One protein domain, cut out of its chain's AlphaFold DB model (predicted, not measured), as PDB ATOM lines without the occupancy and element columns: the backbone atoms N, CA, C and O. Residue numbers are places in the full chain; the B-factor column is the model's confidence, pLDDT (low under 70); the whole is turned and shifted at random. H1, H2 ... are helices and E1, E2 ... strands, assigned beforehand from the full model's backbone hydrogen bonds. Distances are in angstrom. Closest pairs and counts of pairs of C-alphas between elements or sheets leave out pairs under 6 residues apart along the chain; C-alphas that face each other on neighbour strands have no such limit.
ATOM      1  N   VAL A   3     152.152 103.367 151.128       65.56
ATOM      2  CA  VAL A   3     150.946 104.131 150.779       65.56
ATOM      3  C   VAL A   3     150.905 104.248 149.270       65.56
ATOM      4  O   VAL A   3     151.938 104.539 148.667       65.56
ATOM      5  N   ARG A   4     149.734 104.018 148.677       75.44
ATOM      6  CA  ARG A   4     149.504 104.249 147.250       75.44
ATOM      7  C   ARG A   4     148.812 105.593 147.080       75.44
ATOM      8  O   ARG A   4     147.833 105.838 147.774       75.44
ATOM      9  N   LEU A   5     149.304 106.444 146.190       79.38
ATOM     10  CA  LEU A   5     148.632 107.683 145.793       79.38
ATOM     11  C   LEU A   5     148.185 107.556 144.342       79.38
ATOM     12  O   LEU A   5     149.005 107.162 143.522       79.38
ATOM     13  N   VAL A   6     146.941 107.919 144.034       83.69
ATOM     14  CA  VAL A   6     146.445 108.103 142.665       83.69
ATOM     15  C   VAL A   6     145.939 109.532 142.514       83.69
ATOM     16  O   VAL A   6     145.018 109.923 143.223       83.69
ATOM     17  N   GLU A   7     146.525 110.311 141.610       86.00
ATOM     18  CA  GLU A   7     146.026 111.650 141.261       86.00
ATOM     19  C   GLU A   7     145.013 111.553 140.118       86.00
ATOM     20  O   GLU A   7     145.250 110.848 139.135       86.00
ATOM     21  N   ILE A   8     143.879 112.243 140.241       86.31
ATOM     22  CA  ILE A   8     142.832 112.270 139.215       86.31
ATOM     23  C   ILE A   8     142.327 113.699 138.958       86.31
ATOM     24  O   ILE A   8     142.368 114.545 139.856       86.31
ATOM     25  N   PRO A   9     141.772 113.982 137.765       86.69
ATOM     26  CA  PRO A   9     141.104 115.254 137.501       86.69
ATOM     27  C   PRO A   9     139.808 115.408 138.311       86.69
ATOM     28  O   PRO A   9     138.960 114.515 138.314       86.69
ATOM     29  N   GLY A  10     139.591 116.577 138.911       86.38
ATOM     30  CA  GLY A  10     138.387 116.923 139.679       86.38
ATOM     31  C   GLY A  10     137.211 117.417 138.845       86.38
ATOM     32  O   GLY A  10     136.246 117.968 139.379       86.38
ATOM     33  N   THR A  11     137.277 117.251 137.524       89.19
ATOM     34  CA  THR A  11     136.247 117.726 136.598       89.19
ATOM     35  C   THR A  11     135.070 116.760 136.500       89.19
ATOM     36  O   THR A  11     135.237 115.557 136.301       89.19
ATOM     37  N   ALA A  12     133.850 117.303 136.533       91.12
ATOM     38  CA  ALA A  12     132.631 116.525 136.326       91.12
ATOM     39  C   ALA A  12     132.601 115.821 134.957       91.12
ATOM     40  O   ALA A  12     131.964 114.781 134.827       91.12
ATOM     41  N   LEU A  13     133.335 116.331 133.957       91.44
ATOM     42  CA  LEU A  13     133.447 115.732 132.618       91.44
ATOM     43  C   LEU A  13     134.074 114.330 132.617       91.44
ATOM     44  O   LEU A  13     133.941 113.600 131.632       91.44
ATOM     45  N   LEU A  14     134.743 113.945 133.706       89.50
ATOM     46  CA  LEU A  14     135.242 112.588 133.880       89.50
ATOM     47  C   LEU A  14     134.085 111.584 134.008       89.50
ATOM     48  O   LEU A  14     134.212 110.449 133.553       89.50
ATOM     49  N   VAL A  15     132.943 112.005 134.560       91.75
ATOM     50  CA  VAL A  15     131.768 111.157 134.781       91.75
ATOM     51  C   VAL A  15     130.991 110.981 133.469       91.75
ATOM     52  O   VAL A  15     130.589 111.973 132.853       91.75
ATOM     53  N   PRO A  16     130.728 109.738 133.020       91.00
ATOM     54  CA  PRO A  16     129.898 109.498 131.843       91.00
ATOM     55  C   PRO A  16     128.526 110.168 131.985       91.00
ATOM     56  O   PRO A  16     127.892 110.075 133.035       91.00
ATOM     57  N   GLY A  17     128.061 110.834 130.928       89.06
ATOM     58  CA  GLY A  17     126.786 111.561 130.920       89.06
ATOM     59  C   GLY A  17     126.858 113.012 131.412       89.06
ATOM     60  O   GLY A  17     125.915 113.768 131.183       89.06
ATOM     61  N   ALA A  18     127.978 113.460 131.996       90.25
ATOM     62  CA  ALA A  18     128.137 114.848 132.445       90.25
ATOM     63  C   ALA A  18     128.059 115.878 131.301       90.25
ATOM     64  O   ALA A  18     127.542 116.976 131.484       90.25
ATOM     65  N   ALA A  19     128.512 115.513 130.099       88.81
ATOM     66  CA  ALA A  19     128.377 116.324 128.885       88.81
ATOM     67  C   ALA A  19     127.133 115.943 128.047       88.81
ATOM     68  O   ALA A  19     127.084 116.154 126.831       88.81
ATOM     69  N   GLY A  20     126.120 115.339 128.676       88.25
ATOM     70  CA  GLY A  20     124.935 114.826 127.997       88.25
ATOM     71  C   GLY A  20     125.278 113.651 127.081       88.25
ATOM     72  O   GLY A  20     125.679 112.591 127.551       88.25
ATOM     73  N   ARG A  21     125.094 113.827 125.766       86.06
ATOM     74  CA  ARG A  21     125.382 112.784 124.762       86.06
ATOM     75  C   ARG A  21     126.828 112.788 124.260       86.06
ATOM     76  O   ARG A  21     127.214 111.848 123.575       86.06
ATOM     77  N   ALA A  22     127.591 113.844 124.537       86.38
ATOM     78  CA  ALA A  22     128.982 113.928 124.111       86.38
ATOM     79  C   ALA A  22     129.880 113.124 125.058       86.38
ATOM     80  O   ALA A  22     129.715 113.190 126.277       86.38
ATOM     81  N   ASP A  23     130.857 112.416 124.495       85.12
ATOM     82  CA  ASP A  23     131.932 111.805 125.268       85.12
ATOM     83  C   ASP A  23     133.215 112.637 125.121       85.12
ATOM     84  O   ASP A  23     133.878 112.595 124.088       85.12
ATOM     85  N   VAL A  24     133.517 113.451 126.139       85.88
ATOM     86  CA  VAL A  24     134.576 114.476 126.079       85.88
ATOM     87  C   VAL A  24     135.929 113.955 126.578       85.88
ATOM     88  O   VAL A  24     136.961 114.432 126.122       85.88
ATOM     89  N   LEU A  25     135.940 112.980 127.496       87.81
ATOM     90  CA  LEU A  25     137.157 112.475 128.156       87.81
ATOM     91  C   LEU A  25     137.214 110.930 128.230       87.81
ATOM     92  O   LEU A  25     137.432 110.381 129.315       87.81
ATOM     93  N   PRO A  26     137.016 110.195 127.118       87.81
ATOM     94  CA  PRO A  26     137.000 108.731 127.141       87.81
ATOM     95  C   PRO A  26     138.329 108.120 127.596       87.81
ATOM     96  O   PRO A  26     138.335 107.209 128.424       87.81
ATOM     97  N   GLU A  27     139.451 108.640 127.095       85.88
ATOM     98  CA  GLU A  27     140.789 108.126 127.411       85.88
ATOM     99  C   GLU A  27     141.201 108.460 128.846       85.88
ATOM    100  O   GLU A  27     141.627 107.569 129.576       85.88
ATOM    101  N   ALA A  28     140.966 109.703 129.286       86.81
ATOM    102  CA  ALA A  28     141.202 110.141 130.663       86.81
ATOM    103  C   ALA A  28     140.464 109.255 131.666       86.81
ATOM    104  O   ALA A  28     141.031 108.766 132.638       86.81
ATOM    105  N   ARG A  29     139.168 109.040 131.408       91.75
ATOM    106  CA  ARG A  29     138.315 108.229 132.268       91.75
ATOM    107  C   ARG A  29     138.814 106.795 132.318       91.75
ATOM    108  O   ARG A  29     138.875 106.230 133.403       91.75
ATOM    109  N   ARG A  30     139.169 106.213 131.171       89.81
ATOM    110  CA  ARG A  30     139.739 104.866 131.128       89.81
ATOM    111  C   ARG A  30     141.029 104.790 131.944       89.81
ATOM    112  O   ARG A  30     141.126 103.919 132.797       89.81
ATOM    113  N   ALA A  31     141.957 105.725 131.748       86.88
ATOM    114  CA  ALA A  31     143.218 105.767 132.483       86.88
ATOM    115  C   ALA A  31     143.007 105.892 134.001       86.88
ATOM    116  O   ALA A  31     143.652 105.180 134.768       86.88
ATOM    117  N   VAL A  32     142.067 106.736 134.442       89.94
ATOM    118  CA  VAL A  32     141.704 106.861 135.863       89.94
ATOM    119  C   VAL A  32     141.150 105.548 136.414       89.94
ATOM    120  O   VAL A  32     141.574 105.107 137.479       89.94
ATOM    121  N   LEU A  33     140.215 104.908 135.706       91.62
ATOM    122  CA  LEU A  33     139.631 103.646 136.161       91.62
ATOM    123  C   LEU A  33     140.667 102.516 136.201       91.62
ATOM    124  O   LEU A  33     140.684 101.763 137.171       91.62
ATOM    125  N   ASP A  34     141.550 102.433 135.206       88.25
ATOM    126  CA  ASP A  34     142.629 101.442 135.155       88.25
ATOM    127  C   ASP A  34     143.636 101.668 136.302       88.25
ATOM    128  O   ASP A  34     144.016 100.719 136.991       88.25
ATOM    129  N   ALA A  35     144.010 102.925 136.576       86.31
ATOM    130  CA  ALA A  35     144.887 103.294 137.689       86.31
ATOM    131  C   ALA A  35     144.272 102.953 139.054       86.31
ATOM    132  O   ALA A  35     144.939 102.365 139.908       86.31
ATOM    133  N   LEU A  36     142.992 103.281 139.259       89.00
ATOM    134  CA  LEU A  36     142.273 102.952 140.489       89.00
ATOM    135  C   LEU A  36     142.116 101.438 140.652       89.00
ATOM    136  O   LEU A  36     142.390 100.922 141.729       89.00
ATOM    137  N   ALA A  37     141.743 100.708 139.599       88.06
ATOM    138  CA  ALA A  37     141.620  99.253 139.648       88.06
ATOM    139  C   ALA A  37     142.959  98.580 139.993       88.06
ATOM    140  O   ALA A  37     143.000  97.685 140.836       88.06
ATOM    141  N   LEU A  38     144.064  99.045 139.403       84.38
ATOM    142  CA  LEU A  38     145.412  98.574 139.730       84.38
ATOM    143  C   LEU A  38     145.794  98.894 141.181       84.38
ATOM    144  O   LEU A  38     146.381  98.060 141.875       84.38
ATOM    145  N   ALA A  39     145.459 100.097 141.650       82.31
ATOM    146  CA  ALA A  39     145.761 100.532 143.005       82.31
ATOM    147  C   ALA A  39     144.967  99.748 144.062       82.31
ATOM    148  O   ALA A  39     145.537  99.435 145.108       82.31
ATOM    149  N   LEU A  40     143.711  99.406 143.757       83.19
ATOM    150  CA  LEU A  40     142.800  98.606 144.582       83.19
ATOM    151  C   LEU A  40     143.088  97.100 144.525       83.19
ATOM    152  O   LEU A  40     142.674  96.366 145.423       83.19
ATOM    153  N   ALA A  41     143.759  96.621 143.472       79.19
ATOM    154  CA  ALA A  41     144.070  95.208 143.328       79.19
ATOM    155  C   ALA A  41     144.906  94.717 144.525       79.19
ATOM    156  O   ALA A  41     145.873  95.387 144.915       79.19
ATOM    157  N   PRO A  42     144.576  93.541 145.095       65.25
ATOM    158  CA  PRO A  42     145.340  92.975 146.194       65.25
ATOM    159  C   PRO A  42     146.787  92.796 145.736       65.25
ATOM    160  O   PRO A  42     147.067  92.092 144.762       65.25
ATOM    161  N   ASP A  51     142.510  98.272 152.590       72.94
ATOM    162  CA  ASP A  51     141.450  98.264 153.609       72.94
ATOM    163  C   ASP A  51     140.909  99.670 153.889       72.94
ATOM    164  O   ASP A  51     139.854  99.836 154.505       72.94
ATOM    165  N   ARG A  52     141.633 100.707 153.446       79.38
ATOM    166  CA  ARG A  52     141.270 102.111 153.655       79.38
ATOM    167  C   ARG A  52     141.497 102.929 152.398       79.38
ATOM    168  O   ARG A  52     142.565 102.867 151.792       79.38
ATOM    169  N   VAL A  53     140.508 103.746 152.055       86.25
ATOM    170  CA  VAL A  53     140.605 104.725 150.972       86.25
ATOM    171  C   VAL A  53     140.344 106.116 151.525       86.25
ATOM    172  O   VAL A  53     139.390 106.332 152.273       86.25
ATOM    173  N   VAL A  54     141.204 107.053 151.147       88.56
ATOM    174  CA  VAL A  54     141.128 108.456 151.544       88.56
ATOM    175  C   VAL A  54     141.095 109.298 150.281       88.56
ATOM    176  O   VAL A  54     141.994 109.194 149.455       88.56
ATOM    177  N   VAL A  55     140.073 110.129 150.116       90.25
ATOM    178  CA  VAL A  55     139.969 111.070 148.991       90.25
ATOM    179  C   VAL A  55     140.366 112.445 149.486       90.25
ATOM    180  O   VAL A  55     139.774 112.937 150.439       90.25
ATOM    181  N   VAL A  56     141.325 113.089 148.830       89.12
ATOM    182  CA  VAL A  56     141.749 114.452 149.153       89.12
ATOM    183  C   VAL A  56     141.502 115.340 147.952       89.12
ATOM    184  O   VAL A  56     142.106 115.163 146.898       89.12
ATOM    185  N   ALA A  57     140.581 116.284 148.116       88.75
ATOM    186  CA  ALA A  57     140.056 117.072 147.014       88.75
ATOM    187  C   ALA A  57     139.870 118.543 147.396       88.75
ATOM    188  O   ALA A  57     139.662 118.863 148.568       88.75
ATOM    189  N   PRO A  58     139.900 119.466 146.422       87.94
ATOM    190  CA  PRO A  58     139.500 120.836 146.673       87.94
ATOM    191  C   PRO A  58     138.000 120.914 147.000       87.94
ATOM    192  O   PRO A  58     137.173 120.257 146.366       87.94
ATOM    193  N   GLY A  59     137.645 121.761 147.963       85.56
ATOM    194  CA  GLY A  59     136.263 122.007 148.361       85.56
ATOM    195  C   GLY A  59     136.012 123.459 148.777       85.56
ATOM    196  O   GLY A  59     136.955 124.221 149.000       85.56
ATOM    197  N   PRO A  60     134.735 123.868 148.886       80.75
ATOM    198  CA  PRO A  60     134.361 125.239 149.242       80.75
ATOM    199  C   PRO A  60     134.670 125.589 150.704       80.75
ATOM    200  O   PRO A  60     134.725 126.761 151.064       80.75
ATOM    201  N   ARG A  61     134.837 124.578 151.561       83.12
ATOM    202  CA  ARG A  61     135.157 124.718 152.982       83.12
ATOM    203  C   ARG A  61     135.985 123.516 153.435       83.12
ATOM    204  O   ARG A  61     135.783 122.431 152.889       83.12
ATOM    205  N   PRO A  62     136.872 123.671 154.428       84.38
ATOM    206  CA  PRO A  62     137.642 122.549 154.931       84.38
ATOM    207  C   PRO A  62     136.715 121.597 155.694       84.38
ATOM    208  O   PRO A  62     135.954 122.033 156.560       84.38
ATOM    209  N   ARG A  63     136.747 120.302 155.367       86.19
ATOM    210  CA  ARG A  63     135.953 119.276 156.067       86.19
ATOM    211  C   ARG A  63     136.533 117.881 155.894       86.19
ATOM    212  O   ARG A  63     137.261 117.624 154.941       86.19
ATOM    213  N   ARG A  64     136.170 116.983 156.813       86.94
ATOM    214  CA  ARG A  64     136.569 115.577 156.797       86.94
ATOM    215  C   ARG A  64     135.406 114.654 157.159       86.94
ATOM    216  O   ARG A  64     134.601 115.022 158.013       86.94
ATOM    217  N   GLY A  65     135.352 113.468 156.561       85.50
ATOM    218  CA  GLY A  65     134.488 112.370 156.993       85.50
ATOM    219  C   GLY A  65     133.877 111.576 155.841       85.50
ATOM    220  O   GLY A  65     134.248 111.734 154.677       85.50
ATOM    221  N   ALA A  66     132.900 110.733 156.173       87.25
ATOM    222  CA  ALA A  66     132.097 110.013 155.191       87.25
ATOM    223  C   ALA A  66     131.120 110.984 154.502       87.25
ATOM    224  O   ALA A  66     130.091 111.356 155.069       87.25
ATOM    225  N   LEU A  67     131.462 111.422 153.289       86.88
ATOM    226  CA  LEU A  67     130.636 112.320 152.477       86.88
ATOM    227  C   LEU A  67     129.951 111.555 151.343       86.88
ATOM    228  O   LEU A  67     130.509 110.602 150.797       86.88
ATOM    229  N   ARG A  68     128.749 111.996 150.959       88.38
ATOM    230  CA  ARG A  68     128.021 111.403 149.826       88.38
ATOM    231  C   ARG A  68     128.420 112.086 148.513       88.38
ATOM    232  O   ARG A  68     128.505 113.315 148.495       88.38
ATOM    233  N   PRO A  69     128.618 111.350 147.408       90.50
ATOM    234  CA  PRO A  69     128.835 111.980 146.114       90.50
ATOM    235  C   PRO A  69     127.591 112.764 145.683       90.50
ATOM    236  O   PRO A  69     126.482 112.234 145.656       90.50
ATOM    237  N   ASP A  70     127.795 114.030 145.337       90.12
ATOM    238  CA  ASP A  70     126.780 114.951 144.836       90.12
ATOM    239  C   ASP A  70     127.373 115.842 143.732       90.12
ATOM    240  O   ASP A  70     128.395 116.508 143.916       90.12
ATOM    241  N   LEU A  71     126.733 115.838 142.561       91.31
ATOM    242  CA  LEU A  71     127.101 116.665 141.410       91.31
ATOM    243  C   LEU A  71     126.031 117.714 141.074       91.31
ATOM    244  O   LEU A  71     126.140 118.388 140.049       91.31
ATOM    245  N   ALA A  72     125.039 117.925 141.944       90.38
ATOM    246  CA  ALA A  72     124.028 118.963 141.765       90.38
ATOM    247  C   ALA A  72     124.653 120.365 141.697       90.38
ATOM    248  O   ALA A  72     124.190 121.211 140.935       90.38
ATOM    249  N   GLN A  73     125.760 120.600 142.413       87.88
ATOM    250  CA  GLN A  73     126.530 121.850 142.324       87.88
ATOM    251  C   GLN A  73     127.151 122.080 140.935       87.88
ATOM    252  O   GLN A  73     127.389 123.223 140.557       87.88
ATOM    253  N   ALA A  74     127.379 121.014 140.160       88.25
ATOM    254  CA  ALA A  74     127.794 121.084 138.758       88.25
ATOM    255  C   ALA A  74     126.596 121.119 137.784       88.25
ATOM    256  O   ALA A  74     126.786 121.027 136.573       88.25
ATOM    257  N   GLY A  75     125.361 121.222 138.292       91.81
ATOM    258  CA  GLY A  75     124.136 121.194 137.491       91.81
ATOM    259  C   GLY A  75     123.766 119.806 136.960       91.81
ATOM    260  O   GLY A  75     122.977 119.708 136.020       91.81
ATOM    261  N   LEU A  76     124.334 118.735 137.526       90.19
ATOM    262  CA  LEU A  76     124.106 117.369 137.063       90.19
ATOM    263  C   LEU A  76     123.076 116.645 137.924       90.19
ATOM    264  O   LEU A  76     123.166 116.597 139.149       90.19
ATOM    265  N   GLU A  77     122.104 116.041 137.248       87.00
ATOM    266  CA  GLU A  77     121.085 115.203 137.864       87.00
ATOM    267  C   GLU A  77     121.598 113.752 137.978       87.00
ATOM    268  O   GLU A  77     122.050 113.204 136.966       87.00
ATOM    269  N   PRO A  78     121.498 113.087 139.148       82.94
ATOM    270  CA  PRO A  78     122.015 111.727 139.341       82.94
ATOM    271  C   PRO A  78     121.485 110.692 138.340       82.94
ATOM    272  O   PRO A  78     122.221 109.798 137.935       82.94
ATOM    273  N   SER A  79     120.232 110.833 137.898       83.50
ATOM    274  CA  SER A  79     119.584 109.928 136.933       83.50
ATOM    275  C   SER A  79     120.216 109.963 135.533       83.50
ATOM    276  O   SER A  79     119.988 109.060 134.729       83.50
ATOM    277  N   ARG A  80     121.006 111.001 135.231       83.94
ATOM    278  CA  ARG A  80     121.673 111.204 133.936       83.94
ATOM    279  C   ARG A  80     123.123 110.738 133.927       83.94
ATOM    280  O   ARG A  80     123.762 110.768 132.876       83.94
ATOM    281  N   LEU A  81     123.653 110.344 135.081       85.06
ATOM    282  CA  LEU A  81     125.023 109.870 135.206       85.06
ATOM    283  C   LEU A  81     125.102 108.409 134.757       85.06
ATOM    284  O   LEU A  81     124.283 107.579 135.137       85.06
ATOM    285  N   GLY A  82     126.121 108.079 133.965       83.44
ATOM    286  CA  GLY A  82     126.404 106.698 133.561       83.44
ATOM    287  C   GLY A  82     127.146 105.883 134.625       83.44
ATOM    288  O   GLY A  82     127.460 104.719 134.392       83.44
ATOM    289  N   TRP A  83     127.442 106.481 135.781       87.88
ATOM    290  CA  TRP A  83     128.000 105.803 136.949       87.88
ATOM    291  C   TRP A  83     126.966 105.711 138.063       87.88
ATOM    292  O   TRP A  83     126.248 106.670 138.342       87.88
ATOM    293  N   ALA A  84     126.917 104.552 138.717       80.81
ATOM    294  CA  ALA A  84     126.044 104.343 139.859       80.81
ATOM    295  C   ALA A  84     126.557 105.127 141.072       80.81
ATOM    296  O   ALA A  84     127.730 105.030 141.438       80.81
ATOM    297  N   VAL A  85     125.655 105.856 141.723       73.56
ATOM    298  CA  VAL A  85     125.918 106.487 143.017       73.56
ATOM    299  C   VAL A  85     126.021 105.367 144.063       73.56
ATOM    300  O   VAL A  85     125.062 104.603 144.210       73.56
ATOM    301  N   PRO A  86     127.163 105.200 144.755       68.44
ATOM    302  CA  PRO A  86     127.286 104.177 145.784       68.44
ATOM    303  C   PRO A  86     126.280 104.439 146.918       68.44
ATOM    304  O   PRO A  86     126.044 105.601 147.259       68.44
ATOM    305  N   PRO A  87     125.684 103.389 147.514       58.91
ATOM    306  CA  PRO A  87     124.858 103.560 148.700       58.91
ATOM    307  C   PRO A  87     125.724 104.129 149.828       58.91
ATOM    308  O   PRO A  87     126.831 103.645 150.066       58.91
ATOM    309  N   SER A  88     125.237 105.172 150.498       56.00
ATOM    310  CA  SER A  88     125.912 105.795 151.636       56.00
ATOM    311  C   SER A  88     126.165 104.736 152.714       56.00
ATOM    312  O   SER A  88     125.221 104.189 153.281       56.00
ATOM    313  N   GLY A  89     127.428 104.403 152.975       49.12
ATOM    314  CA  GLY A  89     127.784 103.509 154.071       49.12
ATOM    315  C   GLY A  89     127.657 104.241 155.407       49.12
ATOM    316  O   GLY A  89     128.454 105.140 155.653       49.12
ATOM    317  N   ALA A  90     126.689 103.805 156.223       43.41
ATOM    318  CA  ALA A  90     126.350 104.166 157.613       43.41
ATOM    319  C   ALA A  90     124.977 104.862 157.750       43.41
ATOM    320  O   ALA A  90     124.802 105.993 157.307       43.41
ATOM    321  N   ASP A  91     124.040 104.120 158.356       45.59
ATOM    322  CA  ASP A  91     122.770 104.495 159.001       45.59
ATOM    323  C   ASP A  91     122.008 105.712 158.455       45.59
ATOM    324  O   ASP A  91     122.350 106.833 158.804       45.59
ATOM    325  N   ASP A  92     120.939 105.460 157.678       44.09
ATOM    326  CA  ASP A  92     119.664 106.212 157.509       44.09
ATOM    327  C   ASP A  92     119.645 107.760 157.587       44.09
ATOM    328  O   ASP A  92     118.593 108.393 157.696       44.09
ATOM    329  N   GLY A  93     120.792 108.407 157.448       47.59
ATOM    330  CA  GLY A  93     120.999 109.837 157.517       47.59
ATOM    331  C   GLY A  93     121.836 110.227 156.321       47.59
ATOM    332  O   GLY A  93     122.988 109.828 156.192       47.59
ATOM    333  N   ALA A  94     121.240 110.979 155.404       57.50
ATOM    334  CA  ALA A  94     121.905 111.452 154.206       57.50
ATOM    335  C   ALA A  94     123.160 112.266 154.603       57.50
ATOM    336  O   ALA A  94     123.049 113.456 154.897       57.50
ATOM    337  N   GLY A  95     124.339 111.632 154.628       67.88
ATOM    338  CA  GLY A  95     125.609 112.279 154.986       67.88
ATOM    339  C   GLY A  95     125.871 113.503 154.115       67.88
ATOM    340  O   GLY A  95     125.363 113.566 152.999       67.88
ATOM    341  N   ASP A  96     126.599 114.501 154.608       85.31
ATOM    342  CA  ASP A  96     126.770 115.778 153.903       85.31
ATOM    343  C   ASP A  96     127.254 115.596 152.444       85.31
ATOM    344  O   ASP A  96     128.124 114.757 152.179       85.31
ATOM    345  N   PRO A  97     126.722 116.374 151.477       89.44
ATOM    346  CA  PRO A  97     127.121 116.269 150.076       89.44
ATOM    347  C   PRO A  97     128.569 116.712 149.893       89.44
ATOM    348  O   PRO A  97     128.940 117.822 150.288       89.44
ATOM    349  N   ALA A  98     129.381 115.862 149.273       90.88
ATOM    350  CA  ALA A  98     130.722 116.195 148.828       90.88
ATOM    351  C   ALA A  98     130.680 117.288 147.741       90.88
ATOM    352  O   ALA A  98     129.686 117.475 147.039       90.88
ATOM    353  N   GLY A  99     131.753 118.062 147.642       91.69
ATOM    354  CA  GLY A  99     131.983 119.016 146.571       91.69
ATOM    355  C   GLY A  99     132.318 118.276 145.281       91.69
ATOM    356  O   GLY A  99     132.698 117.109 145.304       91.69
ATOM    357  N   VAL A 100     132.198 118.962 144.144       93.06
ATOM    358  CA  VAL A 100     132.289 118.349 142.806       93.06
ATOM    359  C   VAL A 100     133.527 117.460 142.639       93.06
ATOM    360  O   VAL A 100     133.393 116.313 142.226       93.06
ATOM    361  N   ALA A 101     134.708 117.949 143.017       92.50
ATOM    362  CA  ALA A 101     135.964 117.216 142.881       92.50
ATOM    363  C   ALA A 101     135.985 115.909 143.701       92.50
ATOM    364  O   ALA A 101     136.305 114.842 143.178       92.50
ATOM    365  N   ALA A 102     135.562 115.967 144.968       92.12
ATOM    366  CA  ALA A 102     135.429 114.784 145.817       92.12
ATOM    367  C   ALA A 102     134.348 113.822 145.293       92.12
ATOM    368  O   ALA A 102     134.555 112.610 145.273       92.12
ATOM    369  N   SER A 103     133.219 114.344 144.812       93.75
ATOM    370  CA  SER A 103     132.142 113.548 144.216       93.75
ATOM    371  C   SER A 103     132.610 112.770 142.987       93.75
ATOM    372  O   SER A 103     132.270 111.596 142.845       93.75
ATOM    373  N   VAL A 104     133.425 113.385 142.122       94.00
ATOM    374  CA  VAL A 104     134.038 112.711 140.965       94.00
ATOM    375  C   VAL A 104     134.923 111.551 141.422       94.00
ATOM    376  O   VAL A 104     134.786 110.448 140.894       94.00
ATOM    377  N   ALA A 105     135.767 111.760 142.437       93.25
ATOM    378  CA  ALA A 105     136.631 110.714 142.984       93.25
ATOM    379  C   ALA A 105     135.846 109.547 143.598       93.25
ATOM    380  O   ALA A 105     136.152 108.387 143.328       93.25
ATOM    381  N   LEU A 106     134.801 109.839 144.376       92.88
ATOM    382  CA  LEU A 106     133.934 108.824 144.979       92.88
ATOM    383  C   LEU A 106     133.221 107.972 143.919       92.88
ATOM    384  O   LEU A 106     133.155 106.749 144.048       92.88
ATOM    385  N   LEU A 107     132.712 108.602 142.856       93.50
ATOM    386  CA  LEU A 107     132.077 107.880 141.754       93.50
ATOM    387  C   LEU A 107     133.097 107.063 140.947       93.50
ATOM    388  O   LEU A 107     132.801 105.927 140.583       93.50
ATOM    389  N   ALA A 108     134.299 107.599 140.712       93.31
ATOM    390  CA  ALA A 108     135.375 106.884 140.029       93.31
ATOM    391  C   ALA A 108     135.834 105.651 140.826       93.31
ATOM    392  O   ALA A 108     136.001 104.580 140.247       93.31
ATOM    393  N   LEU A 109     135.957 105.761 142.153       92.25
ATOM    394  CA  LEU A 109     136.249 104.635 143.048       92.25
ATOM    395  C   LEU A 109     135.167 103.554 142.982       92.25
ATOM    396  O   LEU A 109     135.481 102.373 142.829       92.25
ATOM    397  N   ALA A 110     133.892 103.950 143.050       91.31
ATOM    398  CA  ALA A 110     132.776 103.014 142.934       91.31
ATOM    399  C   ALA A 110     132.750 102.317 141.561       91.31
ATOM    400  O   ALA A 110     132.495 101.114 141.482       91.31
ATOM    401  N   ALA A 111     133.048 103.053 140.486       91.88
ATOM    402  CA  ALA A 111     133.156 102.521 139.129       91.88
ATOM    403  C   ALA A 111     134.371 101.593 138.946       91.88
ATOM    404  O   ALA A 111     134.272 100.607 138.220       91.88
ATOM    405  N   ALA A 112     135.477 101.854 139.649       90.50
ATOM    406  CA  ALA A 112     136.648 100.976 139.718       90.50
ATOM    407  C   ALA A 112     136.428  99.733 140.607       90.50
ATOM    408  O   ALA A 112     137.304  98.879 140.711       90.50
ATOM    409  N   GLY A 113     135.253  99.609 141.235       89.50
ATOM    410  CA  GLY A 113     134.849  98.433 142.003       89.50
ATOM    411  C   GLY A 113     135.058  98.538 143.514       89.50
ATOM    412  O   GLY A 113     134.757  97.574 144.217       89.50
ATOM    413  N   TRP A 114     135.509  99.681 144.042       89.00
ATOM    414  CA  TRP A 114     135.604  99.879 145.490       89.00
ATOM    415  C   TRP A 114     134.213  99.928 146.133       89.00
ATOM    416  O   TRP A 114     133.319 100.648 145.682       89.00
ATOM    417  N   ARG A 115     134.033  99.158 147.210       84.50
ATOM    418  CA  ARG A 115     132.780  99.082 147.987       84.50
ATOM    419  C   ARG A 115     132.974  99.332 149.483       84.50
ATOM    420  O   ARG A 115     132.004  99.279 150.230       84.50
ATOM    421  N   GLY A 116     134.212  99.555 149.914       83.00
ATOM    422  CA  GLY A 116     134.543  99.801 151.312       83.00
ATOM    423  C   GLY A 116     134.324 101.259 151.734       83.00
ATOM    424  O   GLY A 116     133.912 102.098 150.926       83.00
ATOM    425  N   PRO A 117     134.614 101.583 153.003       83.44
ATOM    426  CA  PRO A 117     134.514 102.948 153.506       83.44
ATOM    427  C   PRO A 117     135.506 103.878 152.795       83.44
ATOM    428  O   PRO A 117     136.618 103.475 152.448       83.44
ATOM    429  N   VAL A 118     135.099 105.134 152.597       87.00
ATOM    430  CA  VAL A 118     135.955 106.204 152.076       87.00
ATOM    431  C   VAL A 118     135.899 107.385 153.033       87.00
ATOM    432  O   VAL A 118     134.817 107.875 153.352       87.00
ATOM    433  N   ASP A 119     137.065 107.843 153.474       88.50
ATOM    434  CA  ASP A 119     137.202 109.080 154.239       88.50
ATOM    435  C   ASP A 119     137.560 110.220 153.284       88.50
ATOM    436  O   ASP A 119     138.562 110.154 152.572       88.50
ATOM    437  N   VAL A 120     136.728 111.254 153.218       89.38
ATOM    438  CA  VAL A 120     136.954 112.397 152.332       89.38
ATOM    439  C   VAL A 120     137.557 113.534 153.132       89.38
ATOM    440  O   VAL A 120     137.049 113.869 154.194       89.38
ATOM    441  N   VAL A 121     138.599 114.161 152.599       89.38
ATOM    442  CA  VAL A 121     139.232 115.374 153.111       89.38
ATOM    443  C   VAL A 121     139.098 116.451 152.043       89.38
ATOM    444  O   VAL A 121     139.758 116.410 151.006       89.38
ATOM    445  N   GLU A 122     138.237 117.429 152.292       88.06
ATOM    446  CA  GLU A 122     138.161 118.616 151.453       88.06
ATOM    447  C   GLU A 122     139.037 119.724 152.006       88.06
ATOM    448  O   GLU A 122     138.965 120.070 153.187       88.06
ATOM    449  N   VAL A 123     139.837 120.303 151.119       86.31
ATOM    450  CA  VAL A 123     140.752 121.398 151.428       86.31
ATOM    451  C   VAL A 123     140.337 122.637 150.651       86.31
ATOM    452  O   VAL A 123     139.944 122.561 149.487       86.31
ATOM    453  N   VAL A 124     140.418 123.805 151.282       81.94
ATOM    454  CA  VAL A 124     140.244 125.062 150.551       81.94
ATOM    455  C   VAL A 124     141.515 125.301 149.755       81.94
ATOM    456  O   VAL A 124     142.609 125.313 150.317       81.94
ATOM    457  N   ARG A 125     141.385 125.515 148.444       66.44
ATOM    458  CA  ARG A 125     142.499 126.021 147.639       66.44
ATOM    459  C   ARG A 125     142.778 127.460 148.053       66.44
ATOM    460  O   ARG A 125     142.114 128.387 147.593       66.44
ATOM    461  N   GLY A 126     143.732 127.634 148.955       52.25
ATOM    462  CA  GLY A 126     144.200 128.943 149.368       52.25
ATOM    463  C   GLY A 126     145.117 129.549 148.312       52.25
ATOM    464  O   GLY A 126     146.205 129.036 148.054       52.25
ATOM    465  N   ARG A 127     144.725 130.709 147.776       36.53
ATOM    466  CA  ARG A 127     145.706 131.795 147.644       36.53
ATOM    467  C   ARG A 127     146.265 132.052 149.052       36.53
ATOM    468  O   ARG A 127     145.496 131.938 150.005       36.53
ATOM    469  N   PRO A 140     143.797 120.558 159.043       45.50
ATOM    470  CA  PRO A 140     143.942 119.412 158.130       45.50
ATOM    471  C   PRO A 140     145.398 118.915 158.018       45.50
ATOM    472  O   PRO A 140     145.644 117.738 157.755       45.50
ATOM    473  N   GLU A 141     146.350 119.795 158.316       39.50
ATOM    474  CA  GLU A 141     147.796 119.567 158.426       39.50
ATOM    475  C   GLU A 141     148.198 118.548 159.511       39.50
ATOM    476  O   GLU A 141     149.091 117.740 159.275       39.50
ATOM    477  N   THR A 142     147.505 118.467 160.656       37.34
ATOM    478  CA  THR A 142     147.778 117.415 161.671       37.34
ATOM    479  C   THR A 142     147.097 116.081 161.347       37.34
ATOM    480  O   THR A 142     147.420 115.039 161.921       37.34
ATOM    481  N   SER A 143     146.148 116.089 160.410       46.28
ATOM    482  CA  SER A 143     145.305 114.943 160.061       46.28
ATOM    483  C   SER A 143     145.919 114.055 158.971       46.28
ATOM    484  O   SER A 143     145.700 112.841 158.975       46.28
ATOM    485  N   TRP A 144     146.702 114.625 158.054       42.72
ATOM    486  CA  TRP A 144     147.348 113.876 156.970       42.72
ATOM    487  C   TRP A 144     148.406 112.899 157.457       42.72
ATOM    488  O   TRP A 144     148.377 111.733 157.059       42.72
ATOM    489  N   SER A 145     149.268 113.334 158.381       46.28
ATOM    490  CA  SER A 145     150.313 112.489 158.967       46.28
ATOM    491  C   SER A 145     149.723 111.262 159.671       46.28
ATOM    492  O   SER A 145     150.255 110.169 159.537       46.28
ATOM    493  N   THR A 146     148.567 111.401 160.328       43.44
ATOM    494  CA  THR A 146     147.884 110.287 161.013       43.44
ATOM    495  C   THR A 146     147.116 109.375 160.049       43.44
ATOM    496  O   THR A 146     146.986 108.177 160.288       43.44
ATOM    497  N   THR A 147     146.601 109.920 158.944       51.62
ATOM    498  CA  THR A 147     145.710 109.194 158.021       51.62
ATOM    499  C   THR A 147     146.488 108.447 156.934       51.62
ATOM    500  O   THR A 147     146.115 107.335 156.573       51.62
ATOM    501  N   CYS A 148     147.619 108.998 156.482       51.22
ATOM    502  CA  CYS A 148     148.534 108.320 155.561       51.22
ATOM    503  C   CYS A 148     149.462 107.317 156.270       51.22
ATOM    504  O   CYS A 148     150.073 106.485 155.612       51.22
ATOM    505  N   ALA A 149     149.560 107.343 157.603       52.06
ATOM    506  CA  ALA A 149     150.419 106.438 158.372       52.06
ATOM    507  C   ALA A 149     149.796 105.062 158.683       52.06
ATOM    508  O   ALA A 149     150.386 104.292 159.439       52.06
ATOM    509  N   VAL A 150     148.661 104.688 158.065       59.38
ATOM    510  CA  VAL A 150     148.075 103.337 158.215       59.38
ATOM    511  C   VAL A 150     148.398 102.435 157.004       59.38
ATOM    512  O   VAL A 150     148.103 102.823 155.870       59.38
ATOM    513  N   PRO A 151     149.040 101.259 157.190       61.81
ATOM    514  CA  PRO A 151     149.347 100.334 156.097       61.81
ATOM    515  C   PRO A 151     148.086  99.936 155.322       61.81
ATOM    516  O   PRO A 151     147.028  99.775 155.920       61.81
ATOM    517  N   GLY A 152     148.201  99.768 154.001       69.38
ATOM    518  CA  GLY A 152     147.052  99.412 153.156       69.38
ATOM    519  C   GLY A 152     146.126 100.589 152.826       69.38
ATOM    520  O   GLY A 152     145.017 100.370 152.343       69.38
ATOM    521  N   THR A 153     146.567 101.831 153.063       77.25
ATOM    522  CA  THR A 153     145.810 103.031 152.684       77.25
ATOM    523  C   THR A 153     146.101 103.423 151.235       77.25
ATOM    524  O   THR A 153     147.259 103.618 150.847       77.25
ATOM    525  N   LEU A 154     145.037 103.561 150.446       83.56
ATOM    526  CA  LEU A 154     145.038 104.232 149.150       83.56
ATOM    527  C   LEU A 154     144.591 105.683 149.344       83.56
ATOM    528  O   LEU A 154     143.509 105.941 149.864       83.56
ATOM    529  N   VAL A 155     145.411 106.621 148.893       84.75
ATOM    530  CA  VAL A 155     145.080 108.041 148.817       84.75
ATOM    531  C   VAL A 155     144.708 108.368 147.376       84.75
ATOM    532  O   VAL A 155     145.447 108.042 146.452       84.75
ATOM    533  N   VAL A 156     143.569 109.017 147.176       87.50
ATOM    534  CA  VAL A 156     143.149 109.561 145.885       87.50
ATOM    535  C   VAL A 156     143.239 111.076 145.968       87.50
ATOM    536  O   VAL A 156     142.439 111.709 146.655       87.50
ATOM    537  N   GLY A 157     144.241 111.646 145.308       86.44
ATOM    538  CA  GLY A 157     144.400 113.084 145.147       86.44
ATOM    539  C   GLY A 157     143.556 113.594 143.991       86.44
ATOM    540  O   GLY A 157     143.422 112.922 142.968       86.44
ATOM    541  N   VAL A 158     142.952 114.767 144.161       84.44
ATOM    542  CA  VAL A 158     142.191 115.419 143.098       84.44
ATOM    543  C   VAL A 158     142.811 116.767 142.769       84.44
ATOM    544  O   VAL A 158     142.944 117.619 143.650       84.44
ATOM    545  N   ASP A 159     143.166 116.960 141.500       82.69
ATOM    546  CA  ASP A 159     143.822 118.165 140.983       82.69
ATOM    547  C   ASP A 159     145.028 118.619 141.851       82.69
ATOM    548  O   ASP A 159     145.065 119.756 142.338       82.69
ATOM    549  N   ASP A 160     145.979 117.716 142.119       74.56
ATOM    550  CA  ASP A 160     147.182 117.933 142.946       74.56
ATOM    551  C   ASP A 160     146.918 118.274 144.427       74.56
ATOM    552  O   ASP A 160     147.844 118.635 145.162       74.56
ATOM    553  N   ALA A 161     145.678 118.164 144.921       73.44
ATOM    554  CA  ALA A 161     145.361 118.499 146.312       73.44
ATOM    555  C   ALA A 161     146.144 117.637 147.317       73.44
ATOM    556  O   ALA A 161     146.585 118.143 148.351       73.44
ATOM    557  N   ALA A 162     146.363 116.358 147.004       69.25
ATOM    558  CA  ALA A 162     147.158 115.462 147.836       69.25
ATOM    559  C   ALA A 162     148.643 115.854 147.836       69.25
ATOM    560  O   ALA A 162     149.246 115.925 148.905       69.25
ATOM    561  N   ARG A 163     149.226 116.180 146.674       69.06
ATOM    562  CA  ARG A 163     150.599 116.713 146.588       69.06
ATOM    563  C   ARG A 163     150.768 118.030 147.342       69.06
ATOM    564  O   ARG A 163     151.752 118.188 148.060       69.06
ATOM    565  N   HIS A 164     149.818 118.957 147.222       71.00
ATOM    566  CA  HIS A 164     149.864 120.227 147.948       71.00
ATOM    567  C   HIS A 164     149.865 120.004 149.460       71.00
ATOM    568  O   HIS A 164     150.668 120.595 150.182       71.00
ATOM    569  N   LEU A 165     149.002 119.109 149.934       67.56
ATOM    570  CA  LEU A 165     148.895 118.837 151.355       67.56
ATOM    571  C   LEU A 165     150.093 118.029 151.884       67.56
ATOM    572  O   LEU A 165     150.576 118.294 152.984       67.56
ATOM    573  N   ALA A 166     150.647 117.118 151.082       66.50
ATOM    574  CA  ALA A 166     151.907 116.451 151.393       66.50
ATOM    575  C   ALA A 166     153.077 117.444 151.483       66.50
ATOM    576  O   ALA A 166     153.860 117.372 152.428       66.50
ATOM    577  N   ALA A 167     153.157 118.414 150.566       68.06
ATOM    578  CA  ALA A 167     154.168 119.469 150.601       68.06
ATOM    579  C   ALA A 167     154.044 120.340 151.862       68.06
ATOM    580  O   ALA A 167     155.052 120.628 152.504       68.06
ATOM    581  N   GLN A 168     152.819 120.702 152.262       65.88
ATOM    582  CA  GLN A 168     152.564 121.402 153.530       65.88
ATOM    583  C   GLN A 168     152.999 120.578 154.750       65.88
ATOM    584  O   GLN A 168     153.513 121.134 155.715       65.88
ATOM    585  N   ALA A 169     152.847 119.253 154.688       59.81
ATOM    586  CA  ALA A 169     153.278 118.330 155.734       59.81
ATOM    587  C   ALA A 169     154.781 117.971 155.680       59.81
ATOM    588  O   ALA A 169     155.248 117.196 156.514       59.81
ATOM    589  N   GLY A 170     155.543 118.493 154.710       56.88
ATOM    590  CA  GLY A 170     156.960 118.160 154.523       56.88
ATOM    591  C   GLY A 170     157.215 116.726 154.037       56.88
ATOM    592  O   GLY A 170     158.299 116.186 154.257       56.88
ATOM    593  N   VAL A 171     156.228 116.094 153.397       59.41
ATOM    594  CA  VAL A 171     156.306 114.725 152.870       59.41
ATOM    595  C   VAL A 171     156.652 114.758 151.378       59.41
ATOM    596  O   VAL A 171     155.922 115.346 150.582       59.41
ATOM    597  N   ASP A 172     157.750 114.098 150.989       58.41
ATOM    598  CA  ASP A 172     158.157 113.954 149.583       58.41
ATOM    599  C   ASP A 172     157.323 112.871 148.872       58.41
ATOM    600  O   ASP A 172     157.316 111.705 149.274       58.41
ATOM    601  N   VAL A 173     156.630 113.264 147.799       59.09
ATOM    602  CA  VAL A 173     155.739 112.418 146.992       59.09
ATOM    603  C   VAL A 173     156.352 112.233 145.591       59.09
ATOM    604  O   VAL A 173     156.095 112.998 144.669       59.09
ATOM    605  N   ARG A 174     157.152 111.181 145.407       55.47
ATOM    606  CA  ARG A 174     157.673 110.648 144.118       55.47
ATOM    607  C   ARG A 174     156.732 109.659 143.388       55.47
ATOM    608  O   ARG A 174     156.724 108.460 143.667       55.47
ATOM    609  N   GLY A 175     155.930 110.145 142.447       54.56
ATOM    610  CA  GLY A 175     155.039 109.298 141.639       54.56
ATOM    611  C   GLY A 175     155.589 108.871 140.285       54.56
ATOM    612  O   GLY A 175     156.472 109.515 139.729       54.56
ATOM    613  N   GLU A 176     155.025 107.787 139.760       55.78
ATOM    614  CA  GLU A 176     155.054 107.408 138.350       55.78
ATOM    615  C   GLU A 176     153.817 107.990 137.657       55.78
ATOM    616  O   GLU A 176     152.688 107.813 138.110       55.78
ATOM    617  N   VAL A 177     154.023 108.690 136.547       57.22
ATOM    618  CA  VAL A 177     152.930 109.215 135.726       57.22
ATOM    619  C   VAL A 177     152.363 108.085 134.874       57.22
ATOM    620  O   VAL A 177     153.058 107.556 134.012       57.22
ATOM    621  N   LEU A 178     151.101 107.727 135.099       58.66
ATOM    622  CA  LEU A 178     150.389 106.703 134.331       58.66
ATOM    623  C   LEU A 178     149.754 107.270 133.059       58.66
ATOM    624  O   LEU A 178     149.651 106.573 132.052       58.66
ATOM    625  N   PHE A 179     149.318 108.528 133.094       61.50
ATOM    626  CA  PHE A 179     148.735 109.207 131.944       61.50
ATOM    627  C   PHE A 179     148.941 110.716 132.057       61.50
ATOM    628  O   PHE A 179     148.822 111.275 133.140       61.50
ATOM    629  N   SER A 180     149.199 111.388 130.941       61.25
ATOM    630  CA  SER A 180     149.177 112.847 130.852       61.25
ATOM    631  C   SER A 180     148.432 113.244 129.584       61.25
ATOM    632  O   SER A 180     148.629 112.624 128.537       61.25
ATOM    633  N   GLY A 181     147.540 114.230 129.670       56.16
ATOM    634  CA  GLY A 181     146.749 114.659 128.522       56.16
ATOM    635  C   GLY A 181     146.173 116.067 128.656       56.16
ATOM    636  O   GLY A 181     146.162 116.635 129.748       56.16
ATOM    637  N   PRO A 182     145.666 116.639 127.550       50.59
ATOM    638  CA  PRO A 182     145.142 117.997 127.532       50.59
ATOM    639  C   PRO A 182     143.795 118.056 128.254       50.59
ATOM    640  O   PRO A 182     142.816 117.429 127.846       50.59
ATOM    641  N   GLY A 183     143.736 118.814 129.339       52.19
ATOM    642  CA  GLY A 183     142.537 119.008 130.143       52.19
ATOM    643  C   GLY A 183     141.565 120.029 129.567       52.19
ATOM    644  O   GLY A 183     141.873 120.759 128.616       52.19
ATOM    645  N   PRO A 184     140.355 120.103 130.147       42.59
ATOM    646  CA  PRO A 184     139.367 121.088 129.745       42.59
ATOM    647  C   PRO A 184     139.924 122.504 129.956       42.59
ATOM    648  O   PRO A 184     140.258 122.889 131.073       42.59
ATOM    649  N   GLY A 185     140.033 123.276 128.870       48.53
ATOM    650  CA  GLY A 185     140.609 124.627 128.882       48.53
ATOM    651  C   GLY A 185     142.109 124.709 128.563       48.53
ATOM    652  O   GLY A 185     142.668 125.797 128.657       48.53
ATOM    653  N   GLY A 186     142.753 123.605 128.165       48.59
ATOM    654  CA  GLY A 186     144.160 123.588 127.737       48.59
ATOM    655  C   GLY A 186     145.181 123.433 128.868       48.59
ATOM    656  O   GLY A 186     146.371 123.590 128.622       48.59
ATOM    657  N   ALA A 187     144.735 123.137 130.092       46.97
ATOM    658  CA  ALA A 187     145.621 122.753 131.188       46.97
ATOM    659  C   ALA A 187     145.945 121.260 131.083       46.97
ATOM    660  O   ALA A 187     145.016 120.459 131.047       46.97
ATOM    661  N   ASP A 188     147.217 120.875 131.044       56.25
ATOM    662  CA  ASP A 188     147.597 119.461 131.098       56.25
ATOM    663  C   ASP A 188     147.130 118.848 132.430       56.25
ATOM    664  O   ASP A 188     147.306 119.450 133.490       56.25
ATOM    665  N   TYR A 189     146.504 117.669 132.387       58.66
ATOM    666  CA  TYR A 189     146.248 116.862 133.580       58.66
ATOM    667  C   TYR A 189     147.117 115.618 133.564       58.66
ATOM    668  O   TYR A 189     147.441 115.064 132.512       58.66
ATOM    669  N   GLU A 190     147.457 115.164 134.761       59.56
ATOM    670  CA  GLU A 190     148.313 114.019 135.001       59.56
ATOM    671  C   GLU A 190     147.566 113.035 135.903       59.56
ATOM    672  O   GLU A 190     147.077 113.402 136.969       59.56
ATOM    673  N   VAL A 191     147.462 111.783 135.469       57.28
ATOM    674  CA  VAL A 191     147.126 110.658 136.337       57.28
ATOM    675  C   VAL A 191     148.445 110.034 136.736       57.28
ATOM    676  O   VAL A 191     149.154 109.490 135.891       57.28
ATOM    677  N   ALA A 192     148.784 110.109 138.013       60.22
ATOM    678  CA  ALA A 192     150.004 109.527 138.548       60.22
ATOM    679  C   ALA A 192     149.664 108.498 139.619       60.22
ATOM    680  O   ALA A 192     148.746 108.711 140.406       60.22
ATOM    681  N   SER A 193     150.416 107.403 139.651       52.06
ATOM    682  CA  SER A 193     150.420 106.441 140.744       52.06
ATOM    683  C   SER A 193     151.751 106.514 141.466       52.06
ATOM    684  O   SER A 193     152.807 106.535 140.845       52.06
ATOM    685  N   ALA A 194     151.729 106.518 142.788       55.62
ATOM    686  CA  ALA A 194     152.949 106.599 143.562       55.62
ATOM    687  C   ALA A 194     152.945 105.659 144.758       55.62
ATOM    688  O   ALA A 194     151.892 105.381 145.325       55.62
ATOM    689  N   SER A 195     154.123 105.175 145.146       50.94
ATOM    690  CA  SER A 195     154.313 104.328 146.325       50.94
ATOM    691  C   SER A 195     155.431 104.887 147.192       50.94
ATOM    692  O   SER A 195     156.551 105.045 146.711       50.94
ATOM    693  N   PHE A 196     155.150 105.147 148.474       57.97
ATOM    694  CA  PHE A 196     156.133 105.750 149.387       57.97
ATOM    695  C   PHE A 196     156.382 104.952 150.651       57.97
ATOM    696  O   PHE A 196     155.423 104.429 151.226       57.97
ATOM    697  N   PRO A 197     157.638 104.933 151.140       44.06
ATOM    698  CA  PRO A 197     157.926 104.578 152.515       44.06
ATOM    699  C   PRO A 197     157.464 105.713 153.437       44.06
ATOM    700  O   PRO A 197     158.039 106.798 153.433       44.06
ATOM    701  N   VAL A 198     156.443 105.466 154.260       47.03
ATOM    702  CA  VAL A 198     156.139 106.367 155.381       47.03
ATOM    703  C   VAL A 198     157.196 106.152 156.462       47.03
ATOM    704  O   VAL A 198     157.339 105.040 156.975       47.03
TER     705      VAL A 198
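Overview. This is residues 3 to 42, 51 to 127 and 140 to 198 of the 201 residues of an uncharacterized protein of Cellulomonas sp. PhB143 (UniProt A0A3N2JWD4). A twisted seven-stranded sheet runs through the domain, with H1 and H2 over one face and the shorter H3 and H4 over the other. The hairpin of E6 and E7 makes one edge of the sheet, and the long unnamed stretch of residues 66 to 99 loops out on the H2 side. The printed part has 176 residues, with four named helices and seven named strands in the order E1 H1 E2 E3 H2 E4 H3 E5 H4 E6 E7. The mixed sheet runs E3 E4 E2 E5 E1 E7 E6, and the class is mixed, helices and strands. The whole is compact, with a radius of gyration of the C-alphas of 15.1 A and spans of 43 by 40 by 39 A.

Along the chain. Find C-alpha 3 at (150.946, 104.131, 150.779), where E1, residues 3 to 8, begins. H1, residues 26 to 40, follows and is 21.0 A long. Past the first cut come E2, residues 52 to 58, 20.1 A long, and E3, residues 63 to 65. Look for H2, residues 100 to 111, from C-alpha 100 at (132.289, 118.349, 142.806), and then E4, residues 118 to 123. After the second cut read H3, residues 140 to 148, E5, residues 153 to 158, and H4, residues 161 to 168. E6, residues 175 to 182, bends by 65 degrees at residue 178. E7, residues 188 to 197, runs 28.1 A to C-alpha 197 at (157.926, 104.578, 152.515).

Arrangement. Begin in the sheet, where E2 is parallel to E5, with N 56 and O 156 2.8 A apart, and to E4, with N 121 and O 55 2.7 A apart, both within hydrogen-bond range. E5 and E1 are parallel, with N 6 and O 155 at 2.8 A. E1 and E7 are antiparallel, with N 5 and O 194 at 2.9 A; the hairpin E6 and E7 has N 178 and O 191 at 2.7 A. Edge strand E3 is antiparallel to E4, with N 65 and O 120 at 2.9 A. E5, H4 and E6 form a split strand-helix-strand unit, two strands running the same way with E1 and E7 between them, and its crossover is right-handed. H2 is on the sheet over E2 and E5 at a height of 8.6 A; its closest C-alphas to E2 are Ala 102 and Ala 57, 5.3 A apart. H1, on the same face, touches H2 with residues 32 to 36 alone, closest at the C-alphas of Leu 33 and Ala 108, 6.6 A, at a steep tilt of 67 degrees. On the opposite face H3 and H4 touch, about perpendicular at 74 degrees, closest at the C-alphas of Glu 141 and Gln 168, 7.1 A. Every O i to N i+4 pair is within hydrogen-bond range in H1, H2 and H4, and 3 of 5 are in H3.

Size, cuts and confidence. The C-alphas farthest apart, Arg 21 and Val 198, are 43.9 A apart. Residues 43 to 50 and 128 to 139 are not printed; the gaps are 9.9 A from C-alpha 42 to 51 and 16.3 A from C-alpha 127 to 140. The links E1 to H1 and E3 to H2 are long. The mean pLDDT of the printed part is 75.2, and 64 residues are under 70, among them 86 to 95, 140 to 152 and 165 to 198.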